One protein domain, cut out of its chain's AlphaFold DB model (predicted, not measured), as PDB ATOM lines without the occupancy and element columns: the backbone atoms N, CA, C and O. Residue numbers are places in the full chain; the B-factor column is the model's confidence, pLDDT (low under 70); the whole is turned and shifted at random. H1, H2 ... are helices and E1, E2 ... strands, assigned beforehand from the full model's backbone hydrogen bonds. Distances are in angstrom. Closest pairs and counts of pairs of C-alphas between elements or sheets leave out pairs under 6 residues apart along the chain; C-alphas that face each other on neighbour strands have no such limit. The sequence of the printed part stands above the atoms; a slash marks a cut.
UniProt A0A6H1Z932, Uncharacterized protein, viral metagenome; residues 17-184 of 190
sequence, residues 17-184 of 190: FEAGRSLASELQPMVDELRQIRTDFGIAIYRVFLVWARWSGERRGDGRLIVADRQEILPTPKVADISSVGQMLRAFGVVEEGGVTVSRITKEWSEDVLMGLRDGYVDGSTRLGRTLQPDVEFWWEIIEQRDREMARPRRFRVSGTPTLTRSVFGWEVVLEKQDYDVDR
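This is residues 17 to 184 of the 190 residues of an uncharacterized protein of viral metagenome (UniProt A0A6H1Z932). A strongly twisted sheet of eight strands folds round on itself into a loose, half-open barrel: E1, E2 and E7 make one wall, E3, E6, E9 and E10 the other, and E8 joins them, with the short helix H3 between the walls. H2 lies over the sheet, and the hairpin of E4 and E5 runs on from E6 to one end of the longest axis; residues 17 to 23 stand free near the other. The 168 printed residues hold H1 H2 E1 E2 E3 E4 E5 E6 H3 E7 E8 E9 E10 in chain order, a mixed class of helices and strands. The large sheet is branched at E10, its neighbour pairs antiparallel. The whole is compact, with a radius of gyration of the C-alphas of 17.3 A and spans of 51 by 43 by 26 A.

E1, residues 46 to 55, has E2, residues 65 to 72, on one side and E7, residues 136 to 144, on the other; N 50 and O 71 are 2.8 A apart, and N 49 and O 141 are 2.8 A apart. E2 bends by 58 degrees at residue 68. E8, residues 154 to 158, pairs with E7 (N 140 and O 156, 2.8 A) and with E10, residues 170 to 177 (N 157 and O 176, 2.8 A). On E10, E8 beside residues 175 to 177 and E9, residues 163 to 165, beside residues 170 to 172 lie on one side; E6, residues 99 to 105, lies on the other. N 163 and O 172 are 2.8 A apart, as are N 100 and O 175. E3, residues 78 to 80, is an edge strand beside E6, with N 78 and O 103 2.8 A apart; its closest C-alpha pair with E1 is Val 79 and Tyr 46, 7.0 A. E4, residues 86 to 90, and E5, residues 93 to 97, form a hairpin with N 88 and O 95 2.8 A apart. H2, residues 28 to 40, is on the branched sheet at a height of 10.5 A; H3, residues 111 to 114, only grazes it. H1, residues 23 to 26, is not on it. In H2, 7 of 9 O i to N i+4 pairs are within hydrogen-bond range; H1 and H3 are too short for such a pair.

H1 begins at C-alpha 23 (-44.833, 70.091, 8.453). H2 is 18.3 A long, E1 27.7 A, E7 25.9 A, E10 22.4 A and E2 19.7 A. E10 ends at C-alpha 177 (-28.275, 38.218, 0.499).

The C-alphas of Arg 21 and Ala 91 are farthest apart, 55.3 A. The printed part has no cut. The link from H3 to E7, 21 residues, is long. Mean pLDDT of the printed part is 81.2; 35 residues are under 70, among them 83 to 97 and 179 to 184.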
ATOM      1  N   PHE A  17     -46.179  67.303  -4.454       68.62
ATOM      2  CA  PHE A  17     -45.768  68.709  -4.351       68.62
ATOM      3  C   PHE A  17     -46.256  69.397  -3.062       68.62
ATOM      4  O   PHE A  17     -45.645  70.361  -2.602       68.62
ATOM      5  N   GLU A  18     -47.354  68.918  -2.472       71.31
ATOM      6  CA  GLU A  18     -47.891  69.397  -1.191       71.31
ATOM      7  C   GLU A  18     -47.177  68.712  -0.021       71.31
ATOM      8  O   GLU A  18     -46.943  69.335   1.015       71.31
ATOM      9  N   ALA A  19     -46.777  67.449  -0.192       68.94
ATOM     10  CA  ALA A  19     -46.020  66.688   0.792       68.94
ATOM     11  C   ALA A  19     -44.653  67.332   1.071       68.94
ATOM     12  O   ALA A  19     -44.276  67.441   2.238       68.94
ATOM     13  N   GLY A  20     -43.972  67.849   0.041       67.81
ATOM     14  CA  GLY A  20     -42.712  68.593   0.190       67.81
ATOM     15  C   GLY A  20     -42.837  69.931   0.934       67.81
ATOM     16  O   GLY A  20     -41.837  70.485   1.374       67.81
ATOM     17  N   ARG A  21     -44.059  70.449   1.116       79.19
ATOM     18  CA  ARG A  21     -44.358  71.663   1.903       79.19
ATOM     19  C   ARG A  21     -45.105  71.358   3.199       79.19
ATOM     20  O   ARG A  21     -45.670  72.249   3.825       79.19
ATOM     21  N   SER A  22     -45.187  70.086   3.566       79.62
ATOM     22  CA  SER A  22     -45.856  69.681   4.792       79.62
ATOM     23  C   SER A  22     -44.951  69.912   5.999       79.62
ATOM     24  O   SER A  22     -43.728  69.821   5.895       79.62
ATOM     25  N   LEU A  23     -45.557  70.078   7.176       81.69
ATOM     26  CA  LEU A  23     -44.833  70.091   8.453       81.69
ATOM     27  C   LEU A  23     -43.935  68.849   8.618       81.69
ATOM     28  O   LEU A  23     -42.854  68.920   9.189       81.69
ATOM     29  N   ALA A  24     -44.359  67.700   8.082       78.69
ATOM     30  CA  ALA A  24     -43.558  66.480   8.109       78.69
ATOM     31  C   ALA A  24     -42.283  66.571   7.252       78.69
ATOM     32  O   ALA A  24     -41.332  65.848   7.531       78.69
ATOM     33  N   SER A  25     -42.270  67.412   6.215       80.06
ATOM     34  CA  SER A  25     -41.075  67.720   5.425       80.06
ATOM     35  C   SER A  25     -40.186  68.734   6.140       80.06
ATOM     36  O   SER A  25     -38.973  68.578   6.147       80.06
ATOM     37  N   GLU A  26     -40.774  69.739   6.793       83.81
ATOM     38  CA  GLU A  26     -40.019  70.741   7.563       83.81
ATOM     39  C   GLU A  26     -39.300  70.134   8.775       83.81
ATOM     40  O   GLU A  26     -38.189  70.536   9.103       83.81
ATOM     41  N   LEU A  27     -39.904  69.133   9.422       86.12
ATOM     42  CA  LEU A  27     -39.299  68.421  10.553       86.12
ATOM     43  C   LEU A  27     -38.286  67.345  10.134       86.12
ATOM     44  O   LEU A  27     -37.615  66.789  11.003       86.12
ATOM     45  N   GLN A  28     -38.169  67.033   8.839       86.38
ATOM     46  CA  GLN A  28     -37.309  65.955   8.340       86.38
ATOM     47  C   GLN A  28     -35.831  66.143   8.745       86.38
ATOM     48  O   GLN A  28     -35.303  65.228   9.378       86.38
ATOM     49  N   PRO A  29     -35.194  67.321   8.556       88.38
ATOM     50  CA  PRO A  29     -33.792  67.512   8.937       88.38
ATOM     51  C   PRO A  29     -33.536  67.295  10.434       88.38
ATOM     52  O   PRO A  29     -32.548  66.673  10.811       88.38
ATOM     53  N   MET A  30     -34.460  67.743  11.293       89.19
ATOM     54  CA  MET A  30     -34.372  67.532  12.742       89.19
ATOM     55  C   MET A  30     -34.477  66.043  13.096       89.19
ATOM     56  O   MET A  30     -33.749  65.542  13.951       89.19
ATOM     57  N   VAL A  31     -35.387  65.311  12.445       88.00
ATOM     58  CA  VAL A  31     -35.524  63.862  12.643       88.00
ATOM     59  C   VAL A  31     -34.253  63.133  12.209       88.00
ATOM     60  O   VAL A  31     -33.839  62.189  12.882       88.00
ATOM     61  N   ASP A  32     -33.624  63.559  11.118       89.56
ATOM     62  CA  ASP A  32     -32.392  62.949  10.626       89.56
ATOM     63  C   ASP A  32     -31.192  63.228  11.529       89.56
ATOM     64  O   ASP A  32     -30.426  62.307  11.813       89.56
ATOM     65  N   GLU A  33     -31.096  64.433  12.089       88.75
ATOM     66  CA  GLU A  33     -30.120  64.756  13.132       88.75
ATOM     67  C   GLU A  33     -30.309  63.852  14.361       88.75
ATOM     68  O   GLU A  33     -29.373  63.183  14.801       88.75
ATOM     69  N   LEU A  34     -31.547  63.701  14.851       87.25
ATOM     70  CA  LEU A  34     -31.858  62.798  15.968       87.25
ATOM     71  C   LEU A  34     -31.531  61.326  15.667       87.25
ATOM     72  O   LEU A  34     -31.186  60.567  16.575       87.25
ATOM     73  N   ARG A  35     -31.641  60.889  14.407       86.00
ATOM     74  CA  ARG A  35     -31.232  59.536  13.993       86.00
ATOM     75  C   ARG A  35     -29.716  59.389  13.997       86.00
ATOM     76  O   ARG A  35     -29.223  58.344  14.431       86.00
ATOM     77  N   GLN A  36     -29.005  60.416  13.539       87.12
ATOM     78  CA  GLN A  36     -27.549  60.432  13.448       87.12
ATOM     79  C   GLN A  36     -26.881  60.382  14.825       87.12
ATOM     80  O   GLN A  36     -25.873  59.698  14.979       87.12
ATOM     81  N   ILE A  37     -27.513  60.949  15.857       86.81
ATOM     82  CA  ILE A  37     -27.047  60.870  17.250       86.81
ATOM     83  C   ILE A  37     -26.699  59.430  17.678       86.81
ATOM     84  O   ILE A  37     -25.713  59.199  18.376       86.81
ATOM     85  N   ARG A  38     -27.475  58.422  17.250       80.12
ATOM     86  CA  ARG A  38     -27.192  57.012  17.579       80.12
ATOM     87  C   ARG A  38     -25.854  56.546  16.996       80.12
ATOM     88  O   ARG A  38     -25.166  55.725  17.605       80.12
ATOM     89  N   THR A  39     -25.521  57.031  15.811       81.50
ATOM     90  CA  THR A  39     -24.249  56.765  15.141       81.50
ATOM     91  C   THR A  39     -23.117  57.512  15.820       81.50
ATOM     92  O   THR A  39     -22.081  56.907  16.088       81.50
ATOM     93  N   ASP A  40     -23.340  58.773  16.181       83.25
ATOM     94  CA  ASP A  40     -22.337  59.613  16.838       83.25
ATOM     95  C   ASP A  40     -21.976  59.075  18.234       83.25
ATOM     96  O   ASP A  40     -20.811  59.081  18.626       83.25
ATOM     97  N   PHE A  41     -22.945  58.491  18.950       81.12
ATOM     98  CA  PHE A  41     -22.709  57.760  20.201       81.12
ATOM     99  C   PHE A  41     -22.127  56.347  20.013       81.12
ATOM    100  O   PHE A  41     -21.940  55.628  20.992       81.12
ATOM    101  N   GLY A  42     -21.872  55.907  18.777       74.88
ATOM    102  CA  GLY A  42     -21.330  54.574  18.484       74.88
ATOM    103  C   GLY A  42     -22.287  53.417  18.796       74.88
ATOM    104  O   GLY A  42     -21.874  52.261  18.826       74.88
ATOM    105  N   ILE A  43     -23.571  53.707  19.023       80.94
ATOM    106  CA  ILE A  43     -24.610  52.704  19.304       80.94
ATOM    107  C   ILE A  43     -25.053  52.018  18.002       80.94
ATOM    108  O   ILE A  43     -25.558  50.893  18.018       80.94
ATOM    109  N   ALA A  44     -24.885  52.683  16.856       79.50
ATOM    110  CA  ALA A  44     -25.157  52.088  15.555       79.50
ATOM    111  C   ALA A  44     -24.168  50.945  15.268       79.50
ATOM    112  O   ALA A  44     -22.978  51.156  15.061       79.50
ATOM    113  N   ILE A  45     -24.684  49.715  15.256       83.75
ATOM    114  CA  ILE A  45     -23.884  48.503  15.037       83.75
ATOM    115  C   ILE A  45     -23.548  48.318  13.554       83.75
ATOM    116  O   ILE A  45     -22.503  47.760  13.242       83.75
ATOM    117  N   TYR A  46     -24.408  48.773  12.641       88.25
ATOM    118  CA  TYR A  46     -24.270  48.522  11.208       88.25
ATOM    119  C   TYR A  46     -24.146  49.816  10.416       88.25
ATOM    120  O   TYR A  46     -24.895  50.762  10.654       88.25
ATOM    121  N   ARG A  47     -23.254  49.809   9.426       90.06
ATOM    122  CA  ARG A  47     -23.129  50.828   8.382       90.06
ATOM    123  C   ARG A  47     -23.644  50.256   7.073       90.06
ATOM    124  O   ARG A  47     -23.407  49.082   6.785       90.06
ATOM    125  N   VAL A  48     -24.343  51.079   6.302       93.31
ATOM    126  CA  VAL A  48     -25.005  50.657   5.066       93.31
ATOM    127  C   VAL A  48     -24.502  51.506   3.912       93.31
ATOM    128  O   VAL A  48     -24.477  52.733   4.012       93.31
ATOM    129  N   PHE A  49     -24.108  50.850   2.826       95.06
ATOM    130  CA  PHE A  49     -23.569  51.490   1.637       95.06
ATOM    131  C   PHE A  49     -24.327  51.048   0.392       95.06
ATOM    132  O   PHE A  49     -24.738  49.895   0.275       95.06
ATOM    133  N   LEU A  50     -24.443  51.972  -0.548       95.75
ATOM    134  CA  LEU A  50     -24.812  51.729  -1.932       95.75
ATOM    135  C   LEU A  50     -23.528  51.633  -2.747       95.75
ATOM    136  O   LEU A  50     -22.672  52.516  -2.648       95.75
ATOM    137  N   VAL A  51     -23.371  50.564  -3.523       95.06
ATOM    138  CA  VAL A  51     -22.145  50.319  -4.279       95.06
ATOM    139  C   VAL A  51     -22.466  50.124  -5.744       95.06
ATOM    140  O   VAL A  51     -23.287  49.283  -6.107       95.06
ATOM    141  N   TRP A  52     -21.774  50.895  -6.576       94.62
ATOM    142  CA  TRP A  52     -21.764  50.756  -8.020       94.62
ATOM    143  C   TRP A  52     -20.381  50.305  -8.451       94.62
ATOM    144  O   TRP A  52     -19.368  50.922  -8.112       94.62
ATOM    145  N   ALA A  53     -20.327  49.253  -9.247       92.12
ATOM    146  CA  ALA A  53     -19.096  48.789  -9.852       92.12
ATOM    147  C   ALA A  53     -19.262  48.617 -11.350       92.12
ATOM    148  O   ALA A  53     -20.370  48.458 -11.858       92.12
ATOM    149  N   ARG A  54     -18.137  48.673 -12.056       91.38
ATOM    150  CA  ARG A  54     -18.065  48.449 -13.493       91.38
ATOM    151  C   ARG A  54     -17.202  47.238 -13.767       91.38
ATOM    152  O   ARG A  54     -16.137  47.073 -13.174       91.38
ATOM    153  N   TRP A  55     -17.678  46.396 -14.661       89.31
ATOM    154  CA  TRP A  55     -16.885  45.341 -15.252       89.31
ATOM    155  C   TRP A  55     -15.885  45.967 -16.225       89.31
ATOM    156  O   TRP A  55     -16.190  46.954 -16.890       89.31
ATOM    157  N   SER A  56     -14.663  45.438 -16.268       88.44
ATOM    158  CA  SER A  56     -13.643  45.939 -17.192       88.44
ATOM    159  C   SER A  56     -13.948  45.599 -18.654       88.44
ATOM    160  O   SER A  56     -13.385  46.229 -19.546       88.44
ATOM    161  N   GLY A  57     -14.762  44.568 -18.895       86.81
ATOM    162  CA  GLY A  57     -15.279  44.220 -20.214       86.81
ATOM    163  C   GLY A  57     -16.551  44.987 -20.581       86.81
ATOM    164  O   GLY A  57     -17.029  45.842 -19.843       86.81
ATOM    165  N   GLU A  58     -17.131  44.665 -21.736       85.81
ATOM    166  CA  GLU A  58     -18.304  45.385 -22.263       85.81
ATOM    167  C   GLU A  58     -19.625  44.972 -21.592       85.81
ATOM    168  O   GLU A  58     -20.661  45.619 -21.768       85.81
ATOM    169  N   ARG A  59     -19.620  43.854 -20.856       85.94
ATOM    170  CA  ARG A  59     -20.810  43.265 -20.236       85.94
ATOM    171  C   ARG A  59     -20.503  42.774 -18.827       85.94
ATOM    172  O   ARG A  59     -19.374  42.408 -18.512       85.94
ATOM    173  N   ARG A  60     -21.538  42.692 -17.990       85.25
ATOM    174  CA  ARG A  60     -21.462  42.017 -16.688       85.25
ATOM    175  C   ARG A  60     -20.893  40.610 -16.828       85.25
ATOM    176  O   ARG A  60     -21.332  39.848 -17.688       85.25
ATOM    177  N   GLY A  61     -19.964  40.273 -15.940       82.31
ATOM    178  CA  GLY A  61     -19.245  39.002 -15.938       82.31
ATOM    179  C   GLY A  61     -18.010  38.970 -16.840       82.31
ATOM    180  O   GLY A  61     -17.309  37.963 -16.832       82.31
ATOM    181  N   ASP A  62     -17.728  40.036 -17.601       84.81
ATOM    182  CA  ASP A  62     -16.563  40.106 -18.483       84.81
ATOM    183  C   ASP A  62     -15.399  40.874 -17.833       84.81
ATOM    184  O   ASP A  62     -15.484  42.065 -17.513       84.81
ATOM    185  N   GLY A  63     -14.286  40.173 -17.623       87.25
ATOM    186  CA  GLY A  63     -13.086  40.710 -16.991       87.25
ATOM    187  C   GLY A  63     -13.191  40.844 -15.469       87.25
ATOM    188  O   GLY A  63     -13.654  39.938 -14.781       87.25
ATOM    189  N   ARG A  64     -12.675  41.946 -14.915       86.19
ATOM    190  CA  ARG A  64     -12.625  42.194 -13.464       86.19
ATOM    191  C   ARG A  64     -13.651  43.245 -13.063       86.19
ATOM    192  O   ARG A  64     -13.816  44.244 -13.757       86.19
ATOM    193  N   LEU A  65     -14.279  43.040 -11.911       85.19
ATOM    194  CA  LEU A  65     -15.186  44.010 -11.310       85.19
ATOM    195  C   LEU A  65     -14.391  45.094 -10.569       85.19
ATOM    196  O   LEU A  65     -13.619  44.790  -9.661       85.19
ATOM    197  N   ILE A  66     -14.587  46.356 -10.943       89.44
ATOM    198  CA  ILE A  66     -13.922  47.524 -10.358       89.44
ATOM    199  C   ILE A  66     -14.980  48.392  -9.681       89.44
ATOM    200  O   ILE A  66     -15.909  48.865 -10.336       89.44
ATOM    201  N   VAL A  67     -14.848  48.624  -8.372       91.44
ATOM    202  CA  VAL A  67     -15.758  49.515  -7.633       91.44
ATOM    203  C   VAL A  67     -15.587  50.941  -8.152       91.44
ATOM    204  O   VAL A  67     -14.510  51.521  -8.040       91.44
ATOM    205  N   ALA A  68     -16.649  51.481  -8.744       91.06
ATOM    206  CA  ALA A  68     -16.664  52.806  -9.347       91.06
ATOM    207  C   ALA A  68     -17.123  53.865  -8.346       91.06
ATOM    208  O   ALA A  68     -16.570  54.960  -8.318       91.06
ATOM    209  N   ASP A  69     -18.126  53.540  -7.530       92.50
ATOM    210  CA  ASP A  69     -18.589  54.411  -6.462       92.50
ATOM    211  C   ASP A  69     -19.145  53.610  -5.286       92.50
ATOM    212  O   ASP A  69     -19.678  52.508  -5.438       92.50
ATOM    213  N   ARG A  70     -19.002  54.181  -4.094       93.94
ATOM    214  CA  ARG A  70     -19.415  53.587  -2.831       93.94
ATOM    215  C   ARG A  70     -19.904  54.691  -1.910       93.94
ATOM    216  O   ARG A  70     -19.108  55.422  -1.324       93.94
ATOM    217  N   GLN A  71     -21.217  54.775  -1.755       94.50
ATOM    218  CA  GLN A  71     -21.877  55.846  -1.026       94.50
ATOM    219  C   GLN A  71     -22.488  55.319   0.270       94.50
ATOM    220  O   GLN A  71     -23.280  54.383   0.257       94.50
ATOM    221  N   GLU A  72     -22.131  55.919   1.403       93.94
ATOM    222  CA  GLU A  72     -22.753  55.593   2.687       93.94
ATOM    223  C   GLU A  72     -24.129  56.250   2.808       93.94
ATOM    224  O   GLU A  72     -24.302  57.422   2.466       93.94
ATOM    225  N   ILE A  73     -25.102  55.504   3.327       93.06
ATOM    226  CA  ILE A  73     -26.424  56.049   3.628       93.06
ATOM    227  C   ILE A  73     -26.377  56.717   4.995       93.06
ATOM    228  O   ILE A  73     -26.226  56.053   6.026       93.06
ATOM    229  N   LEU A  74     -26.551  58.037   4.980       91.19
ATOM    230  CA  LEU A  74     -26.698  58.868   6.166       91.19
ATOM    231  C   LEU A  74     -28.075  59.559   6.163       91.19
ATOM    232  O   LEU A  74     -28.574  59.897   5.083       91.19
ATOM    233  N   PRO A  75     -28.694  59.763   7.341       90.00
ATOM    234  CA  PRO A  75     -28.284  59.237   8.651       90.00
ATOM    235  C   PRO A  75     -28.324  57.699   8.692       90.00
ATOM    236  O   PRO A  75     -29.045  57.074   7.912       90.00
ATOM    237  N   THR A  76     -27.535  57.072   9.574       90.94
ATOM    238  CA  THR A  76     -27.363  55.608   9.538       90.94
ATOM    239  C   THR A  76     -28.696  54.876   9.736       90.94
ATOM    240  O   THR A  76     -29.313  54.984  10.811       90.94
ATOM    241  N   PRO A  77     -29.143  54.085   8.744       91.88
ATOM    242  CA  PRO A  77     -30.466  53.486   8.775       91.88
ATOM    243  C   PRO A  77     -30.574  52.395   9.849       91.88
ATOM    244  O   PRO A  77     -29.604  51.959  10.480       91.88
ATOM    245  N   LYS A  78     -31.798  51.938  10.108       90.31
ATOM    246  CA  LYS A  78     -32.040  50.779  10.966       90.31
ATOM    247  C   LYS A  78     -31.998  49.515  10.111       90.31
ATOM    248  O   LYS A  78     -32.840  49.341   9.240       90.31
ATOM    249  N   VAL A  79     -31.072  48.621  10.436       90.06
ATOM    250  CA  VAL A  79     -31.020  47.261   9.892       90.06
ATOM    251  C   VAL A  79     -31.779  46.332  10.841       90.06
ATOM    252  O   VAL A  79     -31.478  46.298  12.036       90.06
ATOM    253  N   ALA A  80     -32.787  45.630  10.332       86.75
ATOM    254  CA  ALA A  80     -33.560  44.617  11.047       86.75
ATOM    255  C   ALA A  80     -33.357  43.238  10.406       86.75
ATOM    256  O   ALA A  80     -33.027  43.141   9.229       86.75
ATOM    257  N   ASP A  81     -33.540  42.183  11.201       77.56
ATOM    258  CA  ASP A  81     -33.538  40.783  10.753       77.56
ATOM    259  C   ASP A  81     -32.217  40.267  10.163       77.56
ATOM    260  O   ASP A  81     -32.168  39.195   9.572       77.56
ATOM    261  N   ILE A  82     -31.097  40.951  10.406       71.69
ATOM    262  CA  ILE A  82     -29.768  40.469   9.988       71.69
ATOM    263  C   ILE A  82     -29.368  39.136  10.636       71.69
ATOM    264  O   ILE A  82     -28.591  38.386  10.059       71.69
ATOM    265  N   SER A  83     -29.921  38.811  11.809       61.09
ATOM    266  CA  SER A  83     -29.752  37.503  12.454       61.09
ATOM    267  C   SER A  83     -30.556  36.389  11.778       61.09
ATOM    268  O   SER A  83     -30.331  35.224  12.087       61.09
ATOM    269  N   SER A  84     -31.509  36.734  10.902       59.38
ATOM    270  CA  SER A  84     -32.282  35.766  10.114       59.38
ATOM    271  C   SER A  84     -31.554  35.311   8.848       59.38
ATOM    272  O   SER A  84     -31.985  34.347   8.223       59.38
ATOM    273  N   VAL A  85     -30.429  35.957   8.504       59.06
ATOM    274  CA  VAL A  85     -29.489  35.457   7.495       59.06
ATOM    275  C   VAL A  85     -28.841  34.201   8.068       59.06
ATOM    276  O   VAL A  85     -27.908  34.259   8.872       59.06
ATOM    277  N   GLY A  86     -29.423  33.059   7.721       55.09
ATOM    278  CA  GLY A  86     -29.025  31.753   8.209       55.09
ATOM    279  C   GLY A  86     -27.991  31.128   7.285       55.09
ATOM    280  O   GLY A  86     -28.031  31.295   6.069       55.09
ATOM    281  N   GLN A  87     -27.068  30.371   7.863       50.62
ATOM    282  CA  GLN A  87     -26.165  29.516   7.105       50.62
ATOM    283  C   GLN A  87     -26.912  28.250   6.674       50.62
ATOM    284  O   GLN A  87     -27.239  27.403   7.505       50.62
ATOM    285  N   MET A  88     -27.192  28.116   5.380       46.75
ATOM    286  CA  MET A  88     -27.811  26.934   4.797       46.75
ATOM    287  C   MET A  88     -26.743  26.051   4.146       46.75
ATOM    288  O   MET A  88     -26.013  26.468   3.250       46.75
ATOM    289  N   LEU A  89     -26.644  24.802   4.601       43.31
ATOM    290  CA  LEU A  89     -25.791  23.793   3.974       43.31
ATOM    291  C   LEU A  89     -26.402  23.372   2.630       43.31
ATOM    292  O   LEU A  89     -27.466  22.754   2.587       43.31
ATOM    293  N   ARG A  90     -25.714  23.686   1.535       53.03
ATOM    294  CA  ARG A  90     -25.980  23.170   0.189       53.03
ATOM    295  C   ARG A  90     -24.963  22.084  -0.164       53.03
ATOM    296  O   ARG A  90     -23.908  21.970   0.455       53.03
ATOM    297  N   ALA A  91     -25.257  21.309  -1.208       48.28
ATOM    298  CA  ALA A  91     -24.391  20.223  -1.688       48.28
ATOM    299  C   ALA A  91     -22.952  20.669  -2.039       48.28
ATOM    300  O   ALA A  91     -22.058  19.830  -2.102       48.28
ATOM    301  N   PHE A  92     -22.728  21.974  -2.231       52.12
ATOM    302  CA  PHE A  92     -21.440  22.572  -2.587       52.12
ATOM    303  C   PHE A  92     -20.838  23.482  -1.495       52.12
ATOM    304  O   PHE A  92     -19.827  24.126  -1.748       52.12
ATOM    305  N   GLY A  93     -21.418  23.549  -0.287       56.31
ATOM    306  CA  GLY A  93     -20.890  24.370   0.813       56.31
ATOM    307  C   GLY A  93     -21.965  25.012   1.689       56.31
ATOM    308  O   GLY A  93     -23.148  24.708   1.569       56.31
ATOM    309  N   VAL A  94     -21.553  25.902   2.593       53.84
ATOM    310  CA  VAL A  94     -22.466  26.704   3.421       53.84
ATOM    311  C   VAL A  94     -22.749  28.019   2.700       53.84
ATOM    312  O   VAL A  94     -21.814  28.760   2.414       53.84
ATOM    313  N   VAL A  95     -24.018  28.308   2.422       57.31
ATOM    314  CA  VAL A  95     -24.468  29.554   1.790       57.31
ATOM    315  C   VAL A  95     -25.298  30.341   2.797       57.31
ATOM    316  O   VAL A  95     -26.186  29.786   3.435       57.31
ATOM    317  N   GLU A  96     -24.997  31.625   2.969       60.88
ATOM    318  CA  GLU A  96     -25.845  32.521   3.755       60.88
ATOM    319  C   GLU A  96     -27.082  32.896   2.930       60.88
ATOM    320  O   GLU A  96     -26.965  33.584   1.921       60.88
ATOM    321  N   GLU A  97     -28.265  32.457   3.357       66.94
ATOM    322  CA  GLU A  97     -29.533  32.745   2.683       66.94
ATOM    323  C   GLU A  97     -30.458  33.486   3.654       66.94
ATOM    324  O   GLU A  97     -30.565  33.141   4.834       66.94
ATOM    325  N   GLY A  98     -31.092  34.558   3.181       74.38
ATOM    326  CA  GLY A  98     -31.996  35.350   4.007       74.38
ATOM    327  C   GLY A  98     -32.230  36.764   3.496       74.38
ATOM    328  O   GLY A  98     -31.488  37.293   2.661       74.38
ATOM    329  N   GLY A  99     -33.294  37.362   4.027       83.81
ATOM    330  CA  GLY A  99     -33.661  38.747   3.788       83.81
ATOM    331  C   GLY A  99     -33.266  39.646   4.956       83.81
ATOM    332  O   GLY A  99     -33.223  39.214   6.106       83.81
ATOM    333  N   VAL A 100     -32.989  40.910   4.667       90.81
ATOM    334  CA  VAL A 100     -32.725  41.952   5.661       90.81
ATOM    335  C   VAL A 100     -33.587  43.153   5.322       90.81
ATOM    336  O   VAL A 100     -33.641  43.576   4.168       90.81
ATOM    337  N   THR A 101     -34.234  43.739   6.325       92.38
ATOM    338  CA  THR A 101     -35.031  44.953   6.128       92.38
ATOM    339  C   THR A 101     -34.229  46.165   6.579       92.38
ATOM    340  O   THR A 101     -33.825  46.264   7.742       92.38
ATOM    341  N   VAL A 102     -34.006  47.113   5.669       93.19
ATOM    342  CA  VAL A 102     -33.362  48.396   5.968       93.19
ATOM    343  C   VAL A 102     -34.427  49.484   5.970       93.19
ATOM    344  O   VAL A 102     -35.063  49.749   4.957       93.19
ATOM    345  N   SER A 103     -34.634  50.117   7.121       92.69
ATOM    346  CA  SER A 103     -35.684  51.120   7.340       92.69
ATOM    347  C   SER A 103     -35.118  52.422   7.901       92.69
ATOM    348  O   SER A 103     -33.971  52.480   8.355       92.69
ATOM    349  N   ARG A 104     -35.951  53.472   7.923       90.44
ATOM    350  CA  ARG A 104     -35.579  54.836   8.353       90.44
ATOM    351  C   ARG A 104     -34.508  55.469   7.463       90.44
ATOM    352  O   ARG A 104     -33.735  56.298   7.932       90.44
ATOM    353  N   ILE A 105     -34.462  55.067   6.199       92.56
ATOM    354  CA  ILE A 105     -33.661  55.754   5.189       92.56
ATOM    355  C   ILE A 105     -34.353  57.084   4.912       92.56
ATOM    356  O   ILE A 105     -35.579  57.137   4.804       92.56
ATOM    357  N   THR A 106     -33.594  58.166   4.830       90.69
ATOM    358  CA  THR A 106     -34.211  59.478   4.683       90.69
ATOM    359  C   THR A 106     -34.866  59.691   3.314       90.69
ATOM    360  O   THR A 106     -34.519  59.027   2.339       90.69
ATOM    361  N   LYS A 107     -35.842  60.601   3.242       87.38
ATOM    362  CA  LYS A 107     -36.682  60.822   2.054       87.38
ATOM    363  C   LYS A 107     -35.969  61.553   0.922       87.38
ATOM    364  O   LYS A 107     -36.468  61.540  -0.197       87.38
ATOM    365  N   GLU A 108     -34.833  62.186   1.200       86.44
ATOM    366  CA  GLU A 108     -34.010  62.866   0.196       86.44
ATOM    367  C   GLU A 108     -33.396  61.873  -0.798       86.44
ATOM    368  O   GLU A 108     -33.062  62.249  -1.920       86.44
ATOM    369  N   TRP A 109     -33.284  60.597  -0.418       89.94
ATOM    370  CA  TRP A 109     -32.968  59.530  -1.360       89.94
ATOM    371  C   TRP A 109     -34.167  59.264  -2.265       89.94
ATOM    372  O   TRP A 109     -35.282  59.068  -1.784       89.94
ATOM    373  N   SER A 110     -33.946  59.222  -3.576       90.50
ATOM    374  CA  SER A 110     -34.982  58.797  -4.515       90.50
ATOM    375  C   SER A 110     -35.070  57.275  -4.579       90.50
ATOM    376  O   SER A 110     -34.076  56.571  -4.387       90.50
ATOM    377  N   GLU A 111     -36.258  56.770  -4.909       91.25
ATOM    378  CA  GLU A 111     -36.484  55.349  -5.185       91.25
ATOM    379  C   GLU A 111     -35.486  54.815  -6.222       91.25
ATOM    380  O   GLU A 111     -34.834  53.801  -5.982       91.25
ATOM    381  N   ASP A 112     -35.292  55.562  -7.315       91.19
ATOM    382  CA  ASP A 112     -34.316  55.262  -8.365       91.19
ATOM    383  C   ASP A 112     -32.924  55.000  -7.784       91.19
ATOM    384  O   ASP A 112     -32.301  53.989  -8.100       91.19
ATOM    385  N   VAL A 113     -32.426  55.871  -6.902       92.38
ATOM    386  CA  VAL A 113     -31.081  55.717  -6.334       92.38
ATOM    387  C   VAL A 113     -31.001  54.505  -5.405       92.38
ATOM    388  O   VAL A 113     -30.006  53.783  -5.451       92.38
ATOM    389  N   LEU A 114     -32.044  54.229  -4.617       93.94
ATOM    390  CA  LEU A 114     -32.115  53.031  -3.764       93.94
ATOM    391  C   LEU A 114     -32.153  51.730  -4.587       93.94
ATOM    392  O   LEU A 114     -31.663  50.693  -4.134       93.94
ATOM    393  N   MET A 115     -32.674  51.811  -5.811       93.19
ATOM    394  CA  MET A 115     -32.654  50.754  -6.827       93.19
ATOM    395  C   MET A 115     -31.367  50.732  -7.671       93.19
ATOM    396  O   MET A 115     -31.224  49.886  -8.553       93.19
ATOM    397  N   GLY A 116     -30.426  51.647  -7.422       91.69
ATOM    398  CA  GLY A 116     -29.162  51.764  -8.151       91.69
ATOM    399  C   GLY A 116     -29.243  52.540  -9.465       91.69
ATOM    400  O   GLY A 116     -28.224  52.718 -10.129       91.69
ATOM    401  N   LEU A 117     -30.414  53.056  -9.834       91.12
ATOM    402  CA  LEU A 117     -30.711  53.764 -11.082       91.12
ATOM    403  C   LEU A 117     -30.272  55.237 -11.055       91.12
ATOM    404  O   LEU A 117     -30.992  56.134 -11.492       91.12
ATOM    405  N   ARG A 118     -29.071  55.498 -10.534       89.75
ATOM    406  CA  ARG A 118     -28.484  56.839 -10.503       89.75
ATOM    407  C   ARG A 118     -27.995  57.252 -11.892       89.75
ATOM    408  O   ARG A 118     -27.438  56.443 -12.641       89.75
ATOM    409  N   ASP A 119     -28.142  58.537 -12.204       85.94
ATOM    410  CA  ASP A 119     -27.575  59.129 -13.416       85.94
ATOM    411  C   ASP A 119     -26.062  58.832 -13.506       85.94
ATOM    412  O   ASP A 119     -25.336  58.859 -12.508       85.94
ATOM    413  N   GLY A 120     -25.594  58.487 -14.709       86.12
ATOM    414  CA  GLY A 120     -24.219  58.033 -14.969       86.12
ATOM    415  C   GLY A 120     -24.021  56.511 -14.938       86.12
ATOM    416  O   GLY A 120     -23.068  56.027 -15.546       86.12
ATOM    417  N   TYR A 121     -24.943  55.759 -14.326       88.06
ATOM    418  CA  TYR A 121     -24.924  54.286 -14.272       88.06
ATOM    419  C   TYR A 121     -26.077  53.627 -15.020       88.06
ATOM    420  O   TYR A 121     -26.079  52.412 -15.216       88.06
ATOM    421  N   VAL A 122     -27.056  54.424 -15.436       89.38
ATOM    422  CA  VAL A 122     -28.197  53.983 -16.231       89.38
ATOM    423  C   VAL A 122     -27.912  54.091 -17.724       89.38
ATOM    424  O   VAL A 122     -27.146  54.949 -18.168       89.38
ATOM    425  N   ASP A 123     -28.518  53.198 -18.492       85.06
ATOM    426  CA  ASP A 123     -28.553  53.233 -19.941       85.06
ATOM    427  C   ASP A 123     -29.649  54.206 -20.401       85.06
ATOM    428  O   ASP A 123     -30.845  53.962 -20.238       85.06
ATOM    429  N   GLY A 124     -29.228  55.330 -20.980       73.12
ATOM    430  CA  GLY A 124     -30.129  56.352 -21.514       73.12
ATOM    431  C   GLY A 124     -30.795  55.977 -22.841       73.12
ATOM    432  O   GLY A 124     -31.620  56.744 -23.335       73.12
ATOM    433  N   SER A 125     -30.449  54.832 -23.442       69.19
ATOM    434  CA  SER A 125     -30.979  54.414 -24.747       69.19
ATOM    435  C   SER A 125     -32.334  53.698 -24.665       69.19
ATOM    436  O   SER A 125     -33.049  53.589 -25.669       69.19
ATOM    437  N   THR A 126     -32.735  53.244 -23.474       60.00
ATOM    438  CA  THR A 126     -33.920  52.399 -23.302       60.00
ATOM    439  C   THR A 126     -35.202  53.233 -23.160       60.00
ATOM    440  O   THR A 126     -35.415  53.938 -22.180       60.00
ATOM    441  N   ARG A 127     -36.124  53.112 -24.131       53.72
ATOM    442  CA  ARG A 127     -37.464  53.748 -24.096       53.72
ATOM    443  C   ARG A 127     -38.423  53.156 -23.048       53.72
ATOM    444  O   ARG A 127     -39.485  53.723 -22.823       53.72
ATOM    445  N   LEU A 128     -38.080  52.008 -22.460       55.69
ATOM    446  CA  LEU A 128     -38.950  51.172 -21.615       55.69
ATOM    447  C   LEU A 128     -38.687  51.287 -20.103       55.69
ATOM    448  O   LEU A 128     -39.273  50.541 -19.326       55.69
ATOM    449  N   GLY A 129     -37.848  52.231 -19.682       63.09
ATOM    450  CA  GLY A 129     -37.519  52.455 -18.275       63.09
ATOM    451  C   GLY A 129     -36.024  52.655 -18.072       63.09
ATOM    452  O   GLY A 129     -35.218  52.319 -18.939       63.09
ATOM    453  N   ARG A 130     -35.653  53.221 -16.922       79.12
ATOM    454  CA  ARG A 130     -34.252  53.371 -16.521       79.12
ATOM    455  C   ARG A 130     -33.712  52.001 -16.115       79.12
ATOM    456  O   ARG A 130     -34.150  51.433 -15.121       79.12
ATOM    457  N   THR A 131     -32.770  51.470 -16.883       86.88
ATOM    458  CA  THR A 131     -32.029  50.246 -16.548       86.88
ATOM    459  C   THR A 131     -30.558  50.575 -16.368       86.88
ATOM    460  O   THR A 131     -30.078  51.559 -16.917       86.88
ATOM    461  N   LEU A 132     -29.826  49.763 -15.614       89.25
ATOM    462  CA  LEU A 132     -28.372  49.904 -15.491       89.25
ATOM    463  C   LEU A 132     -27.665  49.650 -16.832       89.25
ATOM    464  O   LEU A 132     -28.148  48.858 -17.644       89.25
ATOM    465  N   GLN A 133     -26.507  50.281 -17.036       91.06
ATOM    466  CA  GLN A 133     -25.640  50.010 -18.184       91.06
ATOM    467  C   GLN A 133     -25.180  48.537 -18.200       91.06
ATOM    468  O   GLN A 133     -25.069  47.915 -17.135       91.06
ATOM    469  N   PRO A 134     -24.897  47.964 -19.387       89.62
ATOM    470  CA  PRO A 134     -24.555  46.547 -19.531       89.62
ATOM    471  C   PRO A 134     -23.304  46.102 -18.771       89.62
ATOM    472  O   PRO A 134     -23.199  44.918 -18.459       89.62
ATOM    473  N   ASP A 135     -22.382  47.017 -18.481       91.31
ATOM    474  CA  ASP A 135     -21.131  46.807 -17.747       91.31
ATOM    475  C   ASP A 135     -21.233  47.201 -16.265       91.31
ATOM    476  O   ASP A 135     -20.298  46.975 -15.504       91.31
ATOM    477  N   VAL A 136     -22.353  47.781 -15.821       91.38
ATOM    478  CA  VAL A 136     -22.524  48.265 -14.444       91.38
ATOM    479  C   VAL A 136     -23.237  47.237 -13.586       91.38
ATOM    480  O   VAL A 136     -24.297  46.742 -13.962       91.38
ATOM    481  N   GLU A 137     -22.728  46.996 -12.385       92.06
ATOM    482  CA  GLU A 137     -23.366  46.212 -11.334       92.06
ATOM    483  C   GLU A 137     -23.638  47.075 -10.095       92.06
ATOM    484  O   GLU A 137     -22.873  47.985  -9.777       92.06
ATOM    485  N   PHE A 138     -24.746  46.795  -9.412       93.94
ATOM    486  CA  PHE A 138     -25.183  47.520  -8.225       93.94
ATOM    487  C   PHE A 138     -25.555  46.543  -7.113       93.94
ATOM    488  O   PHE A 138     -26.257  45.558  -7.362       93.94
ATOM    489  N   TRP A 139     -25.119  46.842  -5.893       94.62
ATOM    490  CA  TRP A 139     -25.513  46.118  -4.689       94.62
ATOM    491  C   TRP A 139     -25.484  47.025  -3.459       94.62
ATOM    492  O   TRP A 139     -24.939  48.129  -3.460       94.62
ATOM    493  N   TRP A 140     -26.076  46.519  -2.386       95.06
ATOM    494  CA  TRP A 140     -26.021  47.097  -1.053       95.06
ATOM    495  C   TRP A 140     -24.953  46.383  -0.227       95.06
ATOM    496  O   TRP A 140     -24.875  45.157  -0.250       95.06
ATOM    497  N   GLU A 141     -24.157  47.122   0.541       92.88
ATOM    498  CA  GLU A 141     -23.240  46.544   1.528       92.88
ATOM    499  C   GLU A 141     -23.679  46.889   2.941       92.88
ATOM    500  O   GLU A 141     -23.913  48.054   3.260       92.88
ATOM    501  N   ILE A 142     -23.718  45.882   3.812       91.38
ATOM    502  CA  ILE A 142     -23.906  46.076   5.250       91.38
ATOM    503  C   ILE A 142     -22.643  45.613   5.970       91.38
ATOM    504  O   ILE A 142     -22.192  44.479   5.789       91.38
ATOM    505  N   ILE A 143     -22.072  46.500   6.784       88.31
ATOM    506  CA  ILE A 143     -20.832  46.271   7.538       88.31
ATOM    507  C   ILE A 143     -21.113  46.442   9.027       88.31
ATOM    508  O   ILE A 143     -21.676  47.453   9.439       88.31
ATOM    509  N   GLU A 144     -20.695  45.476   9.841       85.69
ATOM    510  CA  GLU A 144     -20.751  45.576  11.302       85.69
ATOM    511  C   GLU A 144     -19.573  46.405  11.840       85.69
ATOM    512  O   GLU A 144     -18.419  46.138  11.539       85.69
ATOM    513  N   GLN A 145     -19.839  47.430  12.646       74.19
ATOM    514  CA  GLN A 145     -18.841  48.397  13.110       74.19
ATOM    515  C   GLN A 145     -18.009  47.907  14.309       74.19
ATOM    516  O   GLN A 145     -17.016  48.544  14.656       74.19
ATOM    517  N   ARG A 146     -18.387  46.790  14.948       66.88
ATOM    518  CA  ARG A 146     -17.770  46.332  16.208       66.88
ATOM    519  C   ARG A 146     -16.287  45.983  16.088       66.88
ATOM    520  O   ARG A 146     -15.586  46.068  17.089       66.88
ATOM    521  N   ASP A 147     -15.818  45.650  14.888       59.53
ATOM    522  CA  ASP A 147     -14.414  45.346  14.636       59.53
ATOM    523  C   ASP A 147     -14.005  45.824  13.234       59.53
ATOM    524  O   ASP A 147     -14.234  45.144  12.233       59.53
ATOM    525  N   ARG A 148     -13.444  47.040  13.143       56.09
ATOM    526  CA  ARG A 148     -13.073  47.668  11.859       56.09
ATOM    527  C   ARG A 148     -12.049  46.859  11.060       56.09
ATOM    528  O   ARG A 148     -11.995  47.042   9.848       56.09
ATOM    529  N   GLU A 149     -11.260  46.001  11.703       54.59
ATOM    530  CA  GLU A 149     -10.232  45.202  11.028       54.59
ATOM    531  C   GLU A 149     -10.753  43.832  10.567       54.59
ATOM    532  O   GLU A 149     -10.206  43.258   9.626       54.59
ATOM    533  N   MET A 150     -11.837  43.318  11.166       55.34
ATOM    534  CA  MET A 150     -12.390  41.992  10.844       55.34
ATOM    535  C   MET A 150     -13.771  42.012  10.171       55.34
ATOM    536  O   MET A 150     -14.229  40.970   9.686       55.34
ATOM    537  N   ALA A 151     -14.450  43.161  10.123       67.56
ATOM    538  CA  ALA A 151     -15.795  43.260   9.568       67.56
ATOM    539  C   ALA A 151     -15.810  43.073   8.046       67.56
ATOM    540  O   ALA A 151     -15.364  43.929   7.281       67.56
ATOM    541  N   ARG A 152     -16.378  41.951   7.596       74.94
ATOM    542  CA  ARG A 152     -16.560  41.670   6.170       74.94
ATOM    543  C   ARG A 152     -17.839  42.327   5.651       74.94
ATOM    544  O   ARG A 152     -18.894  42.110   6.252       74.94
ATOM    545  N   PRO A 153     -17.783  43.085   4.543       85.25
ATOM    546  CA  PRO A 153     -18.985  43.593   3.904       85.25
ATOM    547  C   PRO A 153     -19.858  42.443   3.413       85.25
ATOM    548  O   PRO A 153     -19.411  41.601   2.637       85.25
ATOM    549  N   ARG A 154     -21.116  42.419   3.852       86.69
ATOM    550  CA  ARG A 154     -22.124  41.506   3.310       86.69
ATOM    551  C   ARG A 154     -22.854  42.200   2.170       86.69
ATOM    552  O   ARG A 154     -23.353  43.309   2.366       86.69
ATOM    553  N   ARG A 155     -22.908  41.555   1.003       89.88
ATOM    554  CA  ARG A 155     -23.563  42.078  -0.203       89.88
ATOM    555  C   ARG A 155     -25.015  41.648  -0.291       89.88
ATOM    556  O   ARG A 155     -25.324  40.473  -0.112       89.88
ATOM    557  N   PHE A 156     -25.888  42.582  -0.623       92.12
ATOM    558  CA  PHE A 156     -27.305  42.330  -0.792       92.12
ATOM    559  C   PHE A 156     -27.824  42.960  -2.079       92.12
ATOM    560  O   PHE A 156     -27.347  44.003  -2.524       92.12
ATOM    561  N   ARG A 157     -28.856  42.347  -2.647       91.94
ATOM    562  CA  ARG A 157     -29.654  42.913  -3.733       91.94
ATOM    563  C   ARG A 157     -30.996  43.375  -3.200       91.94
ATOM    564  O   ARG A 157     -31.483  42.858  -2.201       91.94
ATOM    565  N   VAL A 158     -31.619  44.306  -3.902       92.81
ATOM    566  CA  VAL A 158     -32.984  44.718  -3.587       92.81
ATOM    567  C   VAL A 158     -33.966  43.618  -4.022       92.81
ATOM    568  O   VAL A 158     -33.895  43.148  -5.156       92.81
ATOM    569  N   SER A 159     -34.849  43.191  -3.112       90.12
ATOM    570  CA  SER A 159     -35.825  42.095  -3.307       90.12
ATOM    571  C   SER A 159     -37.224  42.592  -3.726       90.12
ATOM    572  O   SER A 159     -38.101  41.816  -4.097       90.12
ATOM    573  N   GLY A 160     -37.444  43.906  -3.754       86.31
ATOM    574  CA  GLY A 160     -38.700  44.505  -4.203       86.31
ATOM    575  C   GLY A 160     -38.631  46.025  -4.243       86.31
ATOM    576  O   GLY A 160     -37.605  46.617  -3.928       86.31
ATOM    577  N   THR A 161     -39.722  46.679  -4.624       90.31
ATOM    578  CA  THR A 161     -39.749  48.143  -4.704       90.31
ATOM    579  C   THR A 161     -39.597  48.778  -3.313       90.31
ATOM    580  O   THR A 161     -40.335  48.393  -2.400       90.31
ATOM    581  N   PRO A 162     -38.680  49.749  -3.124       93.25
ATOM    582  CA  PRO A 162     -38.604  50.557  -1.914       93.25
ATOM    583  C   PRO A 162     -39.965  51.157  -1.568       93.25
ATOM    584  O   PRO A 162     -40.678  51.658  -2.433       93.25
ATOM    585  N   THR A 163     -40.330  51.141  -0.291       91.88
ATOM    586  CA  THR A 163     -41.611  51.687   0.164       91.88
ATOM    587  C   THR A 163     -41.389  52.920   1.020       91.88
ATOM    588  O   THR A 163     -40.656  52.900   2.011       91.88
ATOM    589  N   LEU A 164     -42.027  54.026   0.642       87.31
ATOM    590  CA  LEU A 164     -42.009  55.241   1.442       87.31
ATOM    591  C   LEU A 164     -43.062  55.129   2.544       87.31
ATOM    592  O   LEU A 164     -44.265  55.250   2.298       87.31
ATOM    593  N   THR A 165     -42.614  54.931   3.781       82.00
ATOM    594  CA  THR A 165     -43.510  54.628   4.895       82.00
ATOM    595  C   THR A 165     -43.586  55.792   5.885       82.00
ATOM    596  O   THR A 165     -42.586  56.316   6.383       82.00
ATOM    597  N   ARG A 166     -44.820  56.208   6.214       72.50
ATOM    598  CA  ARG A 166     -45.076  57.345   7.119       72.50
ATOM    599  C   ARG A 166     -44.684  57.057   8.569       72.50
ATOM    600  O   ARG A 166     -44.195  57.957   9.238       72.50
ATOM    601  N   SER A 167     -44.860  55.822   9.047       72.31
ATOM    602  CA  SER A 167     -44.546  55.438  10.435       72.31
ATOM    603  C   SER A 167     -43.052  55.519  10.755       72.31
ATOM    604  O   SER A 167     -42.677  55.811  11.886       72.31
ATOM    605  N   VAL A 168     -42.200  55.303   9.752       70.56
ATOM    606  CA  VAL A 168     -40.742  55.377   9.889       70.56
ATOM    607  C   VAL A 168     -40.170  56.702   9.402       70.56
ATOM    608  O   VAL A 168     -38.959  56.863   9.495       70.56
ATOM    609  N   PHE A 169     -41.001  57.646   8.929       81.12
ATOM    610  CA  PHE A 169     -40.580  58.930   8.348       81.12
ATOM    611  C   PHE A 169     -39.427  58.756   7.341       81.12
ATOM    612  O   PHE A 169     -38.376  59.384   7.474       81.12
ATOM    613  N   GLY A 170     -39.584  57.842   6.382       89.88
ATOM    614  CA  GLY A 170     -38.495  57.472   5.481       89.88
ATOM    615  C   GLY A 170     -38.810  56.270   4.598       89.88
ATOM    616  O   GLY A 170     -39.919  55.733   4.641       89.88
ATOM    617  N   TRP A 171     -37.824  55.853   3.812       93.50
ATOM    618  CA  TRP A 171     -37.887  54.637   3.015       93.50
ATOM    619  C   TRP A 171     -37.622  53.390   3.854       93.50
ATOM    620  O   TRP A 171     -36.871  53.397   4.842       93.50
ATOM    621  N   GLU A 172     -38.243  52.310   3.406       94.25
ATOM    622  CA  GLU A 172     -37.999  50.940   3.815       94.25
ATOM    623  C   GLU A 172     -37.708  50.092   2.575       94.25
ATOM    624  O   GLU A 172     -38.427  50.155   1.577       94.25
ATOM    625  N   VAL A 173     -36.624  49.323   2.634       94.44
ATOM    626  CA  VAL A 173     -36.137  48.478   1.544       94.44
ATOM    627  C   VAL A 173     -35.916  47.072   2.082       94.44
ATOM    628  O   VAL A 173     -35.239  46.886   3.097       94.44
ATOM    629  N   VAL A 174     -36.469  46.086   1.382       93.19
ATOM    630  CA  VAL A 174     -36.206  44.671   1.646       93.19
ATOM    631  C   VAL A 174     -35.058  44.224   0.755       93.19
ATOM    632  O   VAL A 174     -35.090  44.386  -0.468       93.19
ATOM    633  N   LEU A 175     -34.029  43.680   1.385       93.38
ATOM    634  CA  LEU A 175     -32.805  43.228   0.750       93.38
ATOM    635  C   LEU A 175     -32.689  41.711   0.867       93.38
ATOM    636  O   LEU A 175     -33.061  41.144   1.885       93.38
ATOM    637  N   GLU A 176     -32.127  41.061  -0.141       90.38
ATOM    638  CA  GLU A 176     -31.786  39.634  -0.147       90.38
ATOM    639  C   GLU A 176     -30.273  39.460  -0.233       90.38
ATOM    640  O   GLU A 176     -29.615  40.158  -1.012       90.38
ATOM    641  N   LYS A 177     -29.710  38.532   0.550       87.25
ATOM    642  CA  LYS A 177     -28.275  38.218   0.499       87.25
ATOM    643  C   LYS A 177     -27.897  37.749  -0.910       87.25
ATOM    644  O   LYS A 177     -28.610  36.964  -1.527       87.25
ATOM    645  N   GLN A 178     -26.780  38.256  -1.427       82.31
ATOM    646  CA  GLN A 178     -26.167  37.739  -2.649       82.31
ATOM    647  C   GLN A 178     -25.105  36.693  -2.295       82.31
ATOM    648  O   GLN A 178     -24.312  36.907  -1.374       82.31
ATOM    649  N   ASP A 179     -25.068  35.602  -3.062       64.19
ATOM    650  CA  ASP A 179     -24.167  34.455  -2.857       64.19
ATOM    651  C   ASP A 179     -22.686  34.766  -3.139       64.19
ATOM    652  O   ASP A 179     -21.808  34.007  -2.738       64.19
ATOM    653  N   TYR A 180     -22.388  35.889  -3.802       58.84
ATOM    654  CA  TYR A 180     -21.014  36.298  -4.087       58.84
ATOM    655  C   TYR A 180     -20.357  36.892  -2.840       58.84
ATOM    656  O   TYR A 180     -20.510  38.079  -2.537       58.84
ATOM    657  N   ASP A 181     -19.599  36.057  -2.134       49.06
ATOM    658  CA  ASP A 181     -18.685  36.509  -1.099       49.06
ATOM    659  C   ASP A 181     -17.393  37.021  -1.742       49.06
ATOM    660  O   ASP A 181     -16.706  36.347  -2.509       49.06
ATOM    661  N   VAL A 182     -17.067  38.267  -1.419       51.59
ATOM    662  CA  VAL A 182     -15.743  38.819  -1.670       51.59
ATOM    663  C   VAL A 182     -14.799  38.163  -0.674       51.59
ATOM    664  O   VAL A 182     -15.083  38.136   0.530       51.59
ATOM    665  N   ASP A 183     -13.675  37.635  -1.147       44.41
ATOM    666  CA  ASP A 183     -12.656  37.147  -0.233       44.41
ATOM    667  C   ASP A 183     -12.098  38.298   0.630       44.41
ATOM    668  O   ASP A 183     -12.352  39.487   0.411       44.41
ATOM    669  N   ARG A 184     -11.305  37.949   1.646       38.31
ATOM    670  CA  ARG A 184     -10.723  38.907   2.604       38.31
ATOM    671  C   ARG A 184      -9.851  39.996   1.951       38.31
ATOM    672  O   ARG A 184      -9.463  40.929   2.645       38.31
TER     673      ARG A 184